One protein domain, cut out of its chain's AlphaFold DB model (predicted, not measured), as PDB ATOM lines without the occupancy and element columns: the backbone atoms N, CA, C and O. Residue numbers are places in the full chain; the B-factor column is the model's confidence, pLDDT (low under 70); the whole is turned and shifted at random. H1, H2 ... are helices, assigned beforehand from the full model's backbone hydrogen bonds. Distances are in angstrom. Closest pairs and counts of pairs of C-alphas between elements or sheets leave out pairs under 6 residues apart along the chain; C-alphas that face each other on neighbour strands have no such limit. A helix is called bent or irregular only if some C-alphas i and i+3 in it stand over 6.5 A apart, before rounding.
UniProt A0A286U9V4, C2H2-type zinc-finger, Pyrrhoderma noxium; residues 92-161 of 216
ATOM      1  N   LYS A  92     -23.376  15.873  47.729       86.31
ATOM      2  CA  LYS A  92     -22.654  15.045  46.754       86.31
ATOM      3  C   LYS A  92     -22.342  15.802  45.459       86.31
ATOM      4  O   LYS A  92     -21.282  15.596  44.876       86.31
ATOM      5  N   GLU A  93     -23.251  16.663  45.019       90.25
ATOM      6  CA  GLU A  93     -23.093  17.486  43.822       90.25
ATOM      7  C   GLU A  93     -22.009  18.546  44.013       90.25
ATOM      8  O   GLU A  93     -21.135  18.674  43.158       90.25
ATOM      9  N   ASP A  94     -21.967  19.211  45.169       90.81
ATOM     10  CA  ASP A  94     -20.886  20.152  45.481       90.81
ATOM     11  C   ASP A  94     -19.515  19.455  45.498       90.81
ATOM     12  O   ASP A  94     -18.550  19.954  44.913       90.81
ATOM     13  N   ALA A  95     -19.421  18.256  46.083       92.44
ATOM     14  CA  ALA A  95     -18.192  17.461  46.046       92.44
ATOM     15  C   ALA A  95     -17.783  17.070  44.609       92.44
ATOM     16  O   ALA A  95     -16.593  17.091  44.262       92.44
ATOM     17  N   ALA A  96     -18.758  16.751  43.752       92.75
ATOM     18  CA  ALA A  96     -18.516  16.471  42.342       92.75
ATOM     19  C   ALA A  96     -17.996  17.715  41.605       92.75
ATOM     20  O   ALA A  96     -16.975  17.626  40.924       92.75
ATOM     21  N   LEU A  97     -18.613  18.885  41.804       94.88
ATOM     22  CA  LEU A  97     -18.178  20.148  41.197       94.88
ATOM     23  C   LEU A  97     -16.758  20.536  41.631       94.88
ATOM     24  O   LEU A  97     -15.950  20.954  40.801       94.88
ATOM     25  N   VAL A  98     -16.410  20.350  42.908       96.00
ATOM     26  CA  VAL A  98     -15.033  20.548  43.397       96.00
ATOM     27  C   VAL A  98     -14.056  19.618  42.677       96.00
ATOM     28  O   VAL A  98     -12.963  20.041  42.294       96.00
ATOM     29  N   THR A  99     -14.440  18.363  42.451       95.19
ATOM     30  CA  THR A  99     -13.611  17.405  41.710       95.19
ATOM     31  C   THR A  99     -13.456  17.817  40.243       95.19
ATOM     32  O   THR A  99     -12.335  17.828  39.738       95.19
ATOM     33  N   MET A 100     -14.533  18.249  39.577       95.88
ATOM     34  CA  MET A 100     -14.484  18.757  38.197       95.88
ATOM     35  C   MET A 100     -13.562  19.979  38.067       95.88
ATOM     36  O   MET A 100     -12.732  20.020  37.159       95.88
ATOM     37  N   LYS A 101     -13.617  20.925  39.018       96.75
ATOM     38  CA  LYS A 101     -12.693  22.075  39.090       96.75
ATOM     39  C   LYS A 101     -11.233  21.637  39.168       96.75
ATOM     40  O   LYS A 101     -10.381  22.184  38.465       96.75
ATOM     41  N   LYS A 102     -10.937  20.634  40.000       97.25
ATOM     42  CA  LYS A 102      -9.585  20.069  40.106       97.25
ATOM     43  C   LYS A 102      -9.143  19.444  38.786       97.25
ATOM     44  O   LYS A 102      -8.046  19.748  38.335       97.25
ATOM     45  N   VAL A 103      -9.993  18.642  38.140       95.12
ATOM     46  CA  VAL A 103      -9.685  18.023  36.837       95.12
ATOM     47  C   VAL A 103      -9.386  19.084  35.774       95.12
ATOM     48  O   VAL A 103      -8.389  18.959  35.073       95.12
ATOM     49  N   LEU A 104     -10.175  20.162  35.693       96.50
ATOM     50  CA  LEU A 104      -9.906  21.272  34.766       96.50
ATOM     51  C   LEU A 104      -8.585  21.992  35.077       96.50
ATOM     52  O   LEU A 104      -7.843  22.345  34.165       96.50
ATOM     53  N   THR A 105      -8.259  22.172  36.359       97.75
ATOM     54  CA  THR A 105      -6.978  22.766  36.781       97.75
ATOM     55  C   THR A 105      -5.788  21.883  36.386       97.75
ATOM     56  O   THR A 105      -4.777  22.392  35.901       97.75
ATOM     57  N   PHE A 106      -5.918  20.559  36.532       95.25
ATOM     58  CA  PHE A 106      -4.910  19.600  36.073       95.25
ATOM     59  C   PHE A 106      -4.769  19.608  34.551       95.25
ATOM     60  O   PHE A 106      -3.651  19.667  34.053       95.25
ATOM     61  N   ALA A 107      -5.884  19.628  33.819       96.50
ATOM     62  CA  ALA A 107      -5.869  19.709  32.363       96.50
ATOM     63  C   ALA A 107      -5.155  20.974  31.866       96.50
ATOM     64  O   ALA A 107      -4.387  20.908  30.921       96.50
ATOM     65  N   ASN A 108      -5.339  22.120  32.526       96.75
ATOM     66  CA  ASN A 108      -4.626  23.347  32.152       96.75
ATOM     67  C   ASN A 108      -3.118  23.291  32.453       96.75
ATOM     68  O   ASN A 108      -2.347  24.003  31.817       96.75
ATOM     69  N   SER A 109      -2.704  22.479  33.429       97.56
ATOM     70  CA  SER A 109      -1.289  22.301  33.784       97.56
ATOM     71  C   SER A 109      -0.571  21.306  32.869       97.56
ATOM     72  O   SER A 109       0.629  21.448  32.647       97.56
ATOM     73  N   ASP A 110      -1.286  20.305  32.350       96.62
ATOM     74  CA  ASP A 110      -0.727  19.236  31.520       96.62
ATOM     75  C   ASP A 110      -1.370  19.219  30.115       96.62
ATOM     76  O   ASP A 110      -2.521  18.784  29.960       96.62
ATOM     77  N   PRO A 111      -0.627  19.633  29.067       96.50
ATOM     78  CA  PRO A 111      -1.114  19.631  27.689       96.50
ATOM     79  C   PRO A 111      -1.600  18.263  27.194       96.50
ATOM     80  O   PRO A 111      -2.527  18.202  26.382       96.50
ATOM     81  N   LEU A 112      -1.015  17.160  27.676       94.94
ATOM     82  CA  LEU A 112      -1.414  15.810  27.276       94.94
ATOM     83  C   LEU A 112      -2.798  15.463  27.831       94.94
ATOM     84  O   LEU A 112      -3.656  14.956  27.100       94.94
ATOM     85  N   VAL A 113      -3.043  15.790  29.103       95.81
ATOM     86  CA  VAL A 113      -4.359  15.634  29.739       95.81
ATOM     87  C   VAL A 113      -5.387  16.499  29.013       95.81
ATOM     88  O   VAL A 113      -6.463  16.007  28.673       95.81
ATOM     89  N   HIS A 114      -5.047  17.756  28.707       97.44
ATOM     90  CA  HIS A 114      -5.923  18.654  27.953       97.44
ATOM     91  C   HIS A 114      -6.314  18.070  26.592       97.44
ATOM     92  O   HIS A 114      -7.502  17.977  26.281       97.44
ATOM     93  N   SER A 115      -5.327  17.638  25.798       97.56
ATOM     94  CA  SER A 115      -5.554  17.050  24.476       97.56
ATOM     95  C   SER A 115      -6.440  15.808  24.573       97.56
ATOM     96  O   SER A 115      -7.408  15.674  23.825       97.56
ATOM     97  N   THR A 116      -6.166  14.931  25.540       96.38
ATOM     98  CA  THR A 116      -6.923  13.688  25.741       96.38
ATOM     99  C   THR A 116      -8.379  13.961  26.127       96.38
ATOM    100  O   THR A 116      -9.289  13.364  25.559       96.38
ATOM    101  N   LEU A 117      -8.627  14.898  27.050       96.31
ATOM    102  CA  LEU A 117      -9.985  15.291  27.443       96.31
ATOM    103  C   LEU A 117     -10.729  16.030  26.322       96.31
ATOM    104  O   LEU A 117     -11.947  15.908  26.223       96.31
ATOM    105  N   SER A 118     -10.022  16.788  25.480       97.12
ATOM    106  CA  SER A 118     -10.620  17.456  24.318       97.12
ATOM    107  C   SER A 118     -10.981  16.486  23.191       97.12
ATOM    108  O   SER A 118     -11.945  16.728  22.483       97.12
ATOM    109  N   ALA A 119     -10.253  15.373  23.053       96.38
ATOM    110  CA  ALA A 119     -10.538  14.340  22.060       96.38
ATOM    111  C   ALA A 119     -11.597  13.322  22.529       96.38
ATOM    112  O   ALA A 119     -12.177  12.603  21.715       96.38
ATOM    113  N   ALA A 120     -11.840  13.221  23.840       96.44
ATOM    114  CA  ALA A 120     -12.801  12.285  24.404       96.44
ATOM    115  C   ALA A 120     -14.248  12.762  24.191       96.44
ATOM    116  O   ALA A 120     -14.647  13.822  24.676       96.44
ATOM    117  N   THR A 121     -15.055  11.934  23.526       96.56
ATOM    118  CA  THR A 121     -16.484  12.182  23.298       96.56
ATOM    119  C   THR A 121     -17.346  11.468  24.339       96.56
ATOM    120  O   THR A 121     -17.017  10.371  24.804       96.56
ATOM    121  N   VAL A 122     -18.456  12.100  24.733       95.69
ATOM    122  CA  VAL A 122     -19.377  11.553  25.739       95.69
ATOM    123  C   VAL A 122     -20.605  10.942  25.053       95.69
ATOM    124  O   VAL A 122     -21.298  11.645  24.313       95.69
ATOM    125  N   PRO A 123     -20.919   9.652  25.292       95.81
ATOM    126  CA  PRO A 123     -22.122   9.030  24.747       95.81
ATOM    127  C   PRO A 123     -23.390   9.807  25.131       95.81
ATOM    128  O   PRO A 123     -23.529  10.281  26.258       95.81
ATOM    129  N   GLY A 124     -24.314   9.957  24.180       93.94
ATOM    130  CA  GLY A 124     -25.560  10.711  24.366       93.94
ATOM    131  C   GLY A 124     -25.446  12.227  24.162       93.94
ATOM    132  O   GLY A 124     -26.473  12.894  24.116       93.94
ATOM    133  N   HIS A 125     -24.236  12.771  23.987       92.69
ATOM    134  CA  HIS A 125     -24.005  14.201  23.752       92.69
ATOM    135  C   HIS A 125     -23.179  14.406  22.472       92.69
ATOM    136  O   HIS A 125     -21.969  14.638  22.545       92.69
ATOM    137  N   PRO A 126     -23.802  14.285  21.281       85.31
ATOM    138  CA  PRO A 126     -23.089  14.459  20.022       85.31
ATOM    139  C   PRO A 126     -22.519  15.881  19.928       85.31
ATOM    140  O   PRO A 126     -23.152  16.845  20.357       85.31
ATOM    141  N   ASN A 127     -21.320  16.005  19.358       90.75
ATOM    142  CA  ASN A 127     -20.603  17.271  19.146       90.75
ATOM    143  C   ASN A 127     -20.125  18.001  20.410       90.75
ATOM    144  O   ASN A 127     -19.701  19.145  20.304       90.75
ATOM    145  N   THR A 128     -20.188  17.385  21.594       95.00
ATOM    146  CA  THR A 128     -19.611  17.982  22.808       95.00
ATOM    147  C   THR A 128     -18.449  17.137  23.299       95.00
ATOM    148  O   THR A 128     -18.603  15.952  23.607       95.00
ATOM    149  N   ASN A 129     -17.280  17.760  23.400       96.31
ATOM    150  CA  ASN A 129     -16.113  17.112  23.979       96.31
ATOM    151  C   ASN A 129     -16.223  17.091  25.507       96.31
ATOM    152  O   ASN A 129     -16.826  17.982  26.113       96.31
ATOM    153  N   LEU A 130     -15.606  16.104  26.155       96.31
ATOM    154  CA  LEU A 130     -15.636  15.955  27.612       96.31
ATOM    155  C   LEU A 130     -15.182  17.234  28.335       96.31
ATOM    156  O   LEU A 130     -15.788  17.635  29.327       96.31
ATOM    157  N   LEU A 131     -14.151  17.907  27.818       97.06
ATOM    158  CA  LEU A 131     -13.653  19.160  28.388       97.06
ATOM    159  C   LEU A 131     -14.692  20.295  28.349       97.06
ATOM    160  O   LEU A 131     -14.858  21.017  29.332       97.06
ATOM    161  N   GLU A 132     -15.389  20.457  27.225       97.06
ATOM    162  CA  GLU A 132     -16.430  21.481  27.059       97.06
ATOM    163  C   GLU A 132     -17.648  21.170  27.922       97.06
ATOM    164  O   GLU A 132     -18.204  22.065  28.556       97.06
ATOM    165  N   LEU A 133     -18.009  19.888  28.018       96.62
ATOM    166  CA  LEU A 133     -19.088  19.430  28.880       96.62
ATOM    167  C   LEU A 133     -18.789  19.723  30.353       96.62
ATOM    168  O   LEU A 133     -19.652  20.239  31.054       96.62
ATOM    169  N   LEU A 134     -17.568  19.448  30.822       96.50
ATOM    170  CA  LEU A 134     -17.161  19.766  32.193       96.50
ATOM    171  C   LEU A 134     -17.231  21.273  32.472       96.50
ATOM    172  O   LEU A 134     -17.747  21.658  33.517       96.50
ATOM    173  N   LYS A 135     -16.765  22.121  31.542       96.88
ATOM    174  CA  LYS A 135     -16.885  23.587  31.658       96.88
ATOM    175  C   LYS A 135     -18.351  24.017  31.754       96.88
ATOM    176  O   LYS A 135     -18.721  24.681  32.715       96.88
ATOM    177  N   LYS A 136     -19.195  23.522  30.844       95.81
ATOM    178  CA  LYS A 136     -20.639  23.784  30.836       95.81
ATOM    179  C   LYS A 136     -21.313  23.379  32.151       95.81
ATOM    180  O   LYS A 136     -22.093  24.151  32.694       95.81
ATOM    181  N   LEU A 137     -20.998  22.201  32.695       94.88
ATOM    182  CA  LEU A 137     -21.555  21.748  33.978       94.88
ATOM    183  C   LEU A 137     -21.123  22.636  35.153       94.88
ATOM    184  O   LEU A 137     -21.893  22.817  36.096       94.88
ATOM    185  N   MET A 138     -19.918  23.212  35.108       94.62
ATOM    186  CA  MET A 138     -19.498  24.179  36.121       94.62
ATOM    187  C   MET A 138     -20.231  25.509  36.005       94.62
ATOM    188  O   MET A 138     -20.598  26.068  37.038       94.62
ATOM    189  N   ASP A 139     -20.440  25.993  34.781       95.62
ATOM    190  CA  ASP A 139     -21.175  27.233  34.525       95.62
ATOM    191  C   ASP A 139     -22.647  27.086  34.938       95.62
ATOM    192  O   ASP A 139     -23.224  27.986  35.544       95.62
ATOM    193  N   GLU A 140     -23.241  25.914  34.690       93.62
ATOM    194  CA  GLU A 140     -24.584  25.574  35.168       93.62
ATOM    195  C   GLU A 140     -24.640  25.349  36.688       93.62
ATOM    196  O   GLU A 140     -25.706  25.470  37.296       93.62
ATOM    197  N   GLY A 141     -23.510  25.007  37.312       93.50
ATOM    198  CA  GLY A 141     -23.406  24.740  38.744       93.50
ATOM    199  C   GLY A 141     -24.229  23.539  39.211       93.50
ATOM    200  O   GLY A 141     -24.601  23.493  40.387       93.50
ATOM    201  N   ARG A 142     -24.543  22.608  38.300       93.06
ATOM    202  CA  ARG A 142     -25.320  21.398  38.581       93.06
ATOM    203  C   ARG A 142     -24.959  20.237  37.658       93.06
ATOM    204  O   ARG A 142     -24.548  20.451  36.519       93.06
ATOM    205  N   VAL A 143     -25.166  19.006  38.124       92.62
ATOM    206  CA  VAL A 143     -24.894  17.776  37.363       92.62
ATOM    207  C   VAL A 143     -26.184  16.980  37.183       92.62
ATOM    208  O   VAL A 143     -26.693  16.365  38.117       92.62
ATOM    209  N   THR A 144     -26.721  16.963  35.963       92.38
ATOM    210  CA  THR A 144     -27.948  16.212  35.664       92.38
ATOM    211  C   THR A 144     -27.669  14.708  35.593       92.38
ATOM    212  O   THR A 144     -26.615  14.269  35.128       92.38
ATOM    213  N   SER A 145     -28.631  13.886  36.023       90.94
ATOM    214  CA  SER A 145     -28.504  12.417  36.014       90.94
ATOM    215  C   SER A 145     -28.277  11.842  34.611       90.94
ATOM    216  O   SER A 145     -27.514  10.891  34.453       90.94
ATOM    217  N   GLN A 146     -28.881  12.470  33.597       93.50
ATOM    218  CA  GLN A 146     -28.725  12.137  32.176       93.50
ATOM    219  C   GLN A 146     -27.265  12.240  31.712       93.50
ATOM    220  O   GLN A 146     -26.805  11.438  30.905       93.50
ATOM    221  N   VAL A 147     -26.522  13.212  32.248       94.19
ATOM    222  CA  VAL A 147     -25.112  13.431  31.912       94.19
ATOM    223  C   VAL A 147     -24.196  12.611  32.819       94.19
ATOM    224  O   VAL A 147     -23.194  12.071  32.354       94.19
ATOM    225  N   ALA A 148     -24.536  12.490  34.105       93.56
ATOM    226  CA  ALA A 148     -23.694  11.862  35.121       93.56
ATOM    227  C   ALA A 148     -23.301  10.417  34.774       93.56
ATOM    228  O   ALA A 148     -22.138  10.040  34.936       93.56
ATOM    229  N   GLY A 149     -24.252   9.619  34.272       95.12
ATOM    230  CA  GLY A 149     -24.021   8.221  33.898       95.12
ATOM    231  C   GLY A 149     -22.949   8.072  32.809       95.12
ATOM    232  O   GLY A 149     -21.868   7.552  33.106       95.12
ATOM    233  N   PRO A 150     -23.192   8.560  31.579       95.69
ATOM    234  CA  PRO A 150     -22.211   8.509  30.494       95.69
ATOM    235  C   PRO A 150     -20.877   9.179  30.846       95.69
ATOM    236  O   PRO A 150     -19.814   8.642  30.537       95.69
ATOM    237  N   LEU A 151     -20.919  10.315  31.553       95.06
ATOM    238  CA  LEU A 151     -19.726  11.032  32.005       95.06
ATOM    239  C   LEU A 151     -18.844  10.157  32.904       95.06
ATOM    240  O   LEU A 151     -17.634  10.067  32.685       95.06
ATOM    241  N   SER A 152     -19.443   9.479  33.887       95.06
ATOM    242  CA  SER A 152     -18.709   8.585  34.785       95.06
ATOM    243  C   SER A 152     -18.023   7.448  34.026       95.06
ATOM    244  O   SER A 152     -16.861   7.147  34.293       95.06
ATOM    245  N   GLN A 153     -18.693   6.863  33.028       96.00
ATOM    246  CA  GLN A 153     -18.137   5.771  32.232       96.00
ATOM    247  C   GLN A 153     -16.917   6.221  31.428       96.00
ATOM    248  O   GLN A 153     -15.904   5.521  31.415       96.00
ATOM    249  N   VAL A 154     -16.983   7.395  30.793       96.38
ATOM    250  CA  VAL A 154     -15.850   7.951  30.041       96.38
ATOM    251  C   VAL A 154     -14.685   8.271  30.976       96.38
ATOM    252  O   VAL A 154     -13.556   7.886  30.680       96.38
ATOM    253  N   LEU A 155     -14.942   8.896  32.131       94.31
ATOM    254  CA  LEU A 155     -13.899   9.199  33.117       94.31
ATOM    255  C   LEU A 155     -13.231   7.931  33.658       94.31
ATOM    256  O   LEU A 155     -12.008   7.883  33.744       94.31
ATOM    257  N   VAL A 156     -13.997   6.881  33.962       94.62
ATOM    258  CA  VAL A 156     -13.445   5.588  34.396       94.62
ATOM    259  C   VAL A 156     -12.659   4.918  33.265       94.62
ATOM    260  O   VAL A 156     -11.588   4.365  33.508       94.62
ATOM    261  N   LYS A 157     -13.138   4.981  32.018       94.88
ATOM    262  CA  LYS A 157     -12.416   4.443  30.854       94.88
ATOM    263  C   LYS A 157     -11.082   5.158  30.642       94.88
ATOM    264  O   LYS A 157     -10.076   4.492  30.417       94.88
ATOM    265  N   LEU A 158     -11.059   6.484  30.769       94.25
ATOM    266  CA  LEU A 158      -9.839   7.289  30.717       94.25
ATOM    267  C   LEU A 158      -8.908   6.992  31.896       94.25
ATOM    268  O   LEU A 158      -7.706   6.847  31.693       94.25
ATOM    269  N   ALA A 159      -9.457   6.805  33.098       90.56
ATOM    270  CA  ALA A 159      -8.698   6.410  34.285       90.56
ATOM    271  C   ALA A 159      -7.997   5.050  34.131       90.56
ATOM    272  O   ALA A 159      -6.978   4.795  34.761       90.56
ATOM    273  N   LYS A 160      -8.542   4.176  33.281       91.25
ATOM    274  CA  LYS A 160      -7.956   2.876  32.935       91.25
ATOM    275  C   LYS A 160      -7.046   2.930  31.709       91.25
ATOM    276  O   LYS A 160      -6.423   1.923  31.390       91.25
ATOM    277  N   SER A 161      -7.017   4.052  30.990       92.81
ATOM    278  CA  SER A 161      -6.218   4.189  29.778       92.81
ATOM    279  C   SER A 161      -4.765   4.500  30.122       92.81
ATOM    280  O   SER A 161      -4.481   5.360  30.956       92.81
TER     281      SER A 161
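AT A GLANCE: This is residues 92 to 161 of the 216 residues of the protein "C2H2-type zinc-finger" of Pyrrhoderma noxium (UniProt A0A286U9V4). Three of the four helices, H1, H2 and H4, outline a small four-sided frame with few contacts at its corners: the long H1 is one side, H2 folds in from the end of H1, H4 is the side across from H1 and touches no helix, and the turn of residues 141 to 144, which leads into H4, closes the remaining side. H3 runs slantwise across one side of this frame, packing on H1 and H2 and coming near H4, while residues 120 to 129 swing out and back in a loop between H2 and H3. The printed part has 70 residues with four named helices, in the order H1, H2, H3, H4 along the chain, and no named strand; the class is all helix. The whole is compact, with a radius of gyration of the C-alphas of 11.3 A, and rounded, with spans of 28 by 23 by 22 A.

HOW THE PARTS SIT: The printed part begins with H1, residues 92 to 109, the longest helix. After a tight link of one residue, Asp 110, comes H2, residues 111 to 119. H1 and H2 touch only at the corner by their link, H1 with residues 106 to 108 alone; their closest C-alphas, those of Ala 107 and His 114, are 4.5 A apart. These two helices stand at a steep tilt of 59 degrees and run opposite ways. A short link of 10 residues then runs to H3, residues 130 to 140. H2 and H3 touch, and their closest C-alphas, those of Ser 118 and Leu 131, are 5.4 A apart. Their lines are about perpendicular, at 85 degrees. H3 also touches H1, which takes part with residues 97 to 104 alone; the closest C-alphas are those of Leu 97 and Met 138, 6.6 A apart. H1 and H3 stand at a steep tilt of 49 degrees, opposite ways, with their centres 10.3 A apart. A tight link of 4 residues joins H3 to H4, residues 145 to 159. H3 and H4 are close but not clearly touching: their closest C-alphas, those of Leu 130 and Leu 151, are 7.8 A apart. They run opposite ways at a steep tilt of 40 degrees. H4 is apart from H1 and from H2. In the backbones of H1, H2 and H3 every O i to N i+4 pair is within hydrogen-bond range, and in H4 9 of 11 such pairs are.

IN THESE COORDINATES: H1 begins at C-alpha 92, at (-22.654, 15.045, 46.754), and reaches C-alpha 109, at (-1.289, 22.301, 33.784), over 18 residues and 26.0 A. H2 has 9 residues and measures 12.2 A from C-alpha 111 to C-alpha 119. H3 has 11 residues and measures 15.2 A from C-alpha 130, at (-15.636, 15.955, 27.612), to C-alpha 140. H4 has 15 residues and measures 20.8 A from C-alpha 145 to C-alpha 159, at (-8.698, 6.410, 34.285). H4 is neither bent nor irregular, but only just: C-alphas 146 and 149 are 6.4 A apart.

THE WHOLE: The two C-alphas farthest apart are those of Pro 111 and Ser 145, at 29.5 A. The first and last printed C-alphas, those of Lys 92 and Ser 161, are 26.0 A apart. The printed part runs from residue 92 to residue 161 of a full chain of 216 residues and has no cut. No link is long: H1 to H2 and H3 to H4 are tight, and H2 to H3 is short. The mean pLDDT of the printed part is 94.7, and no printed residue is under 70.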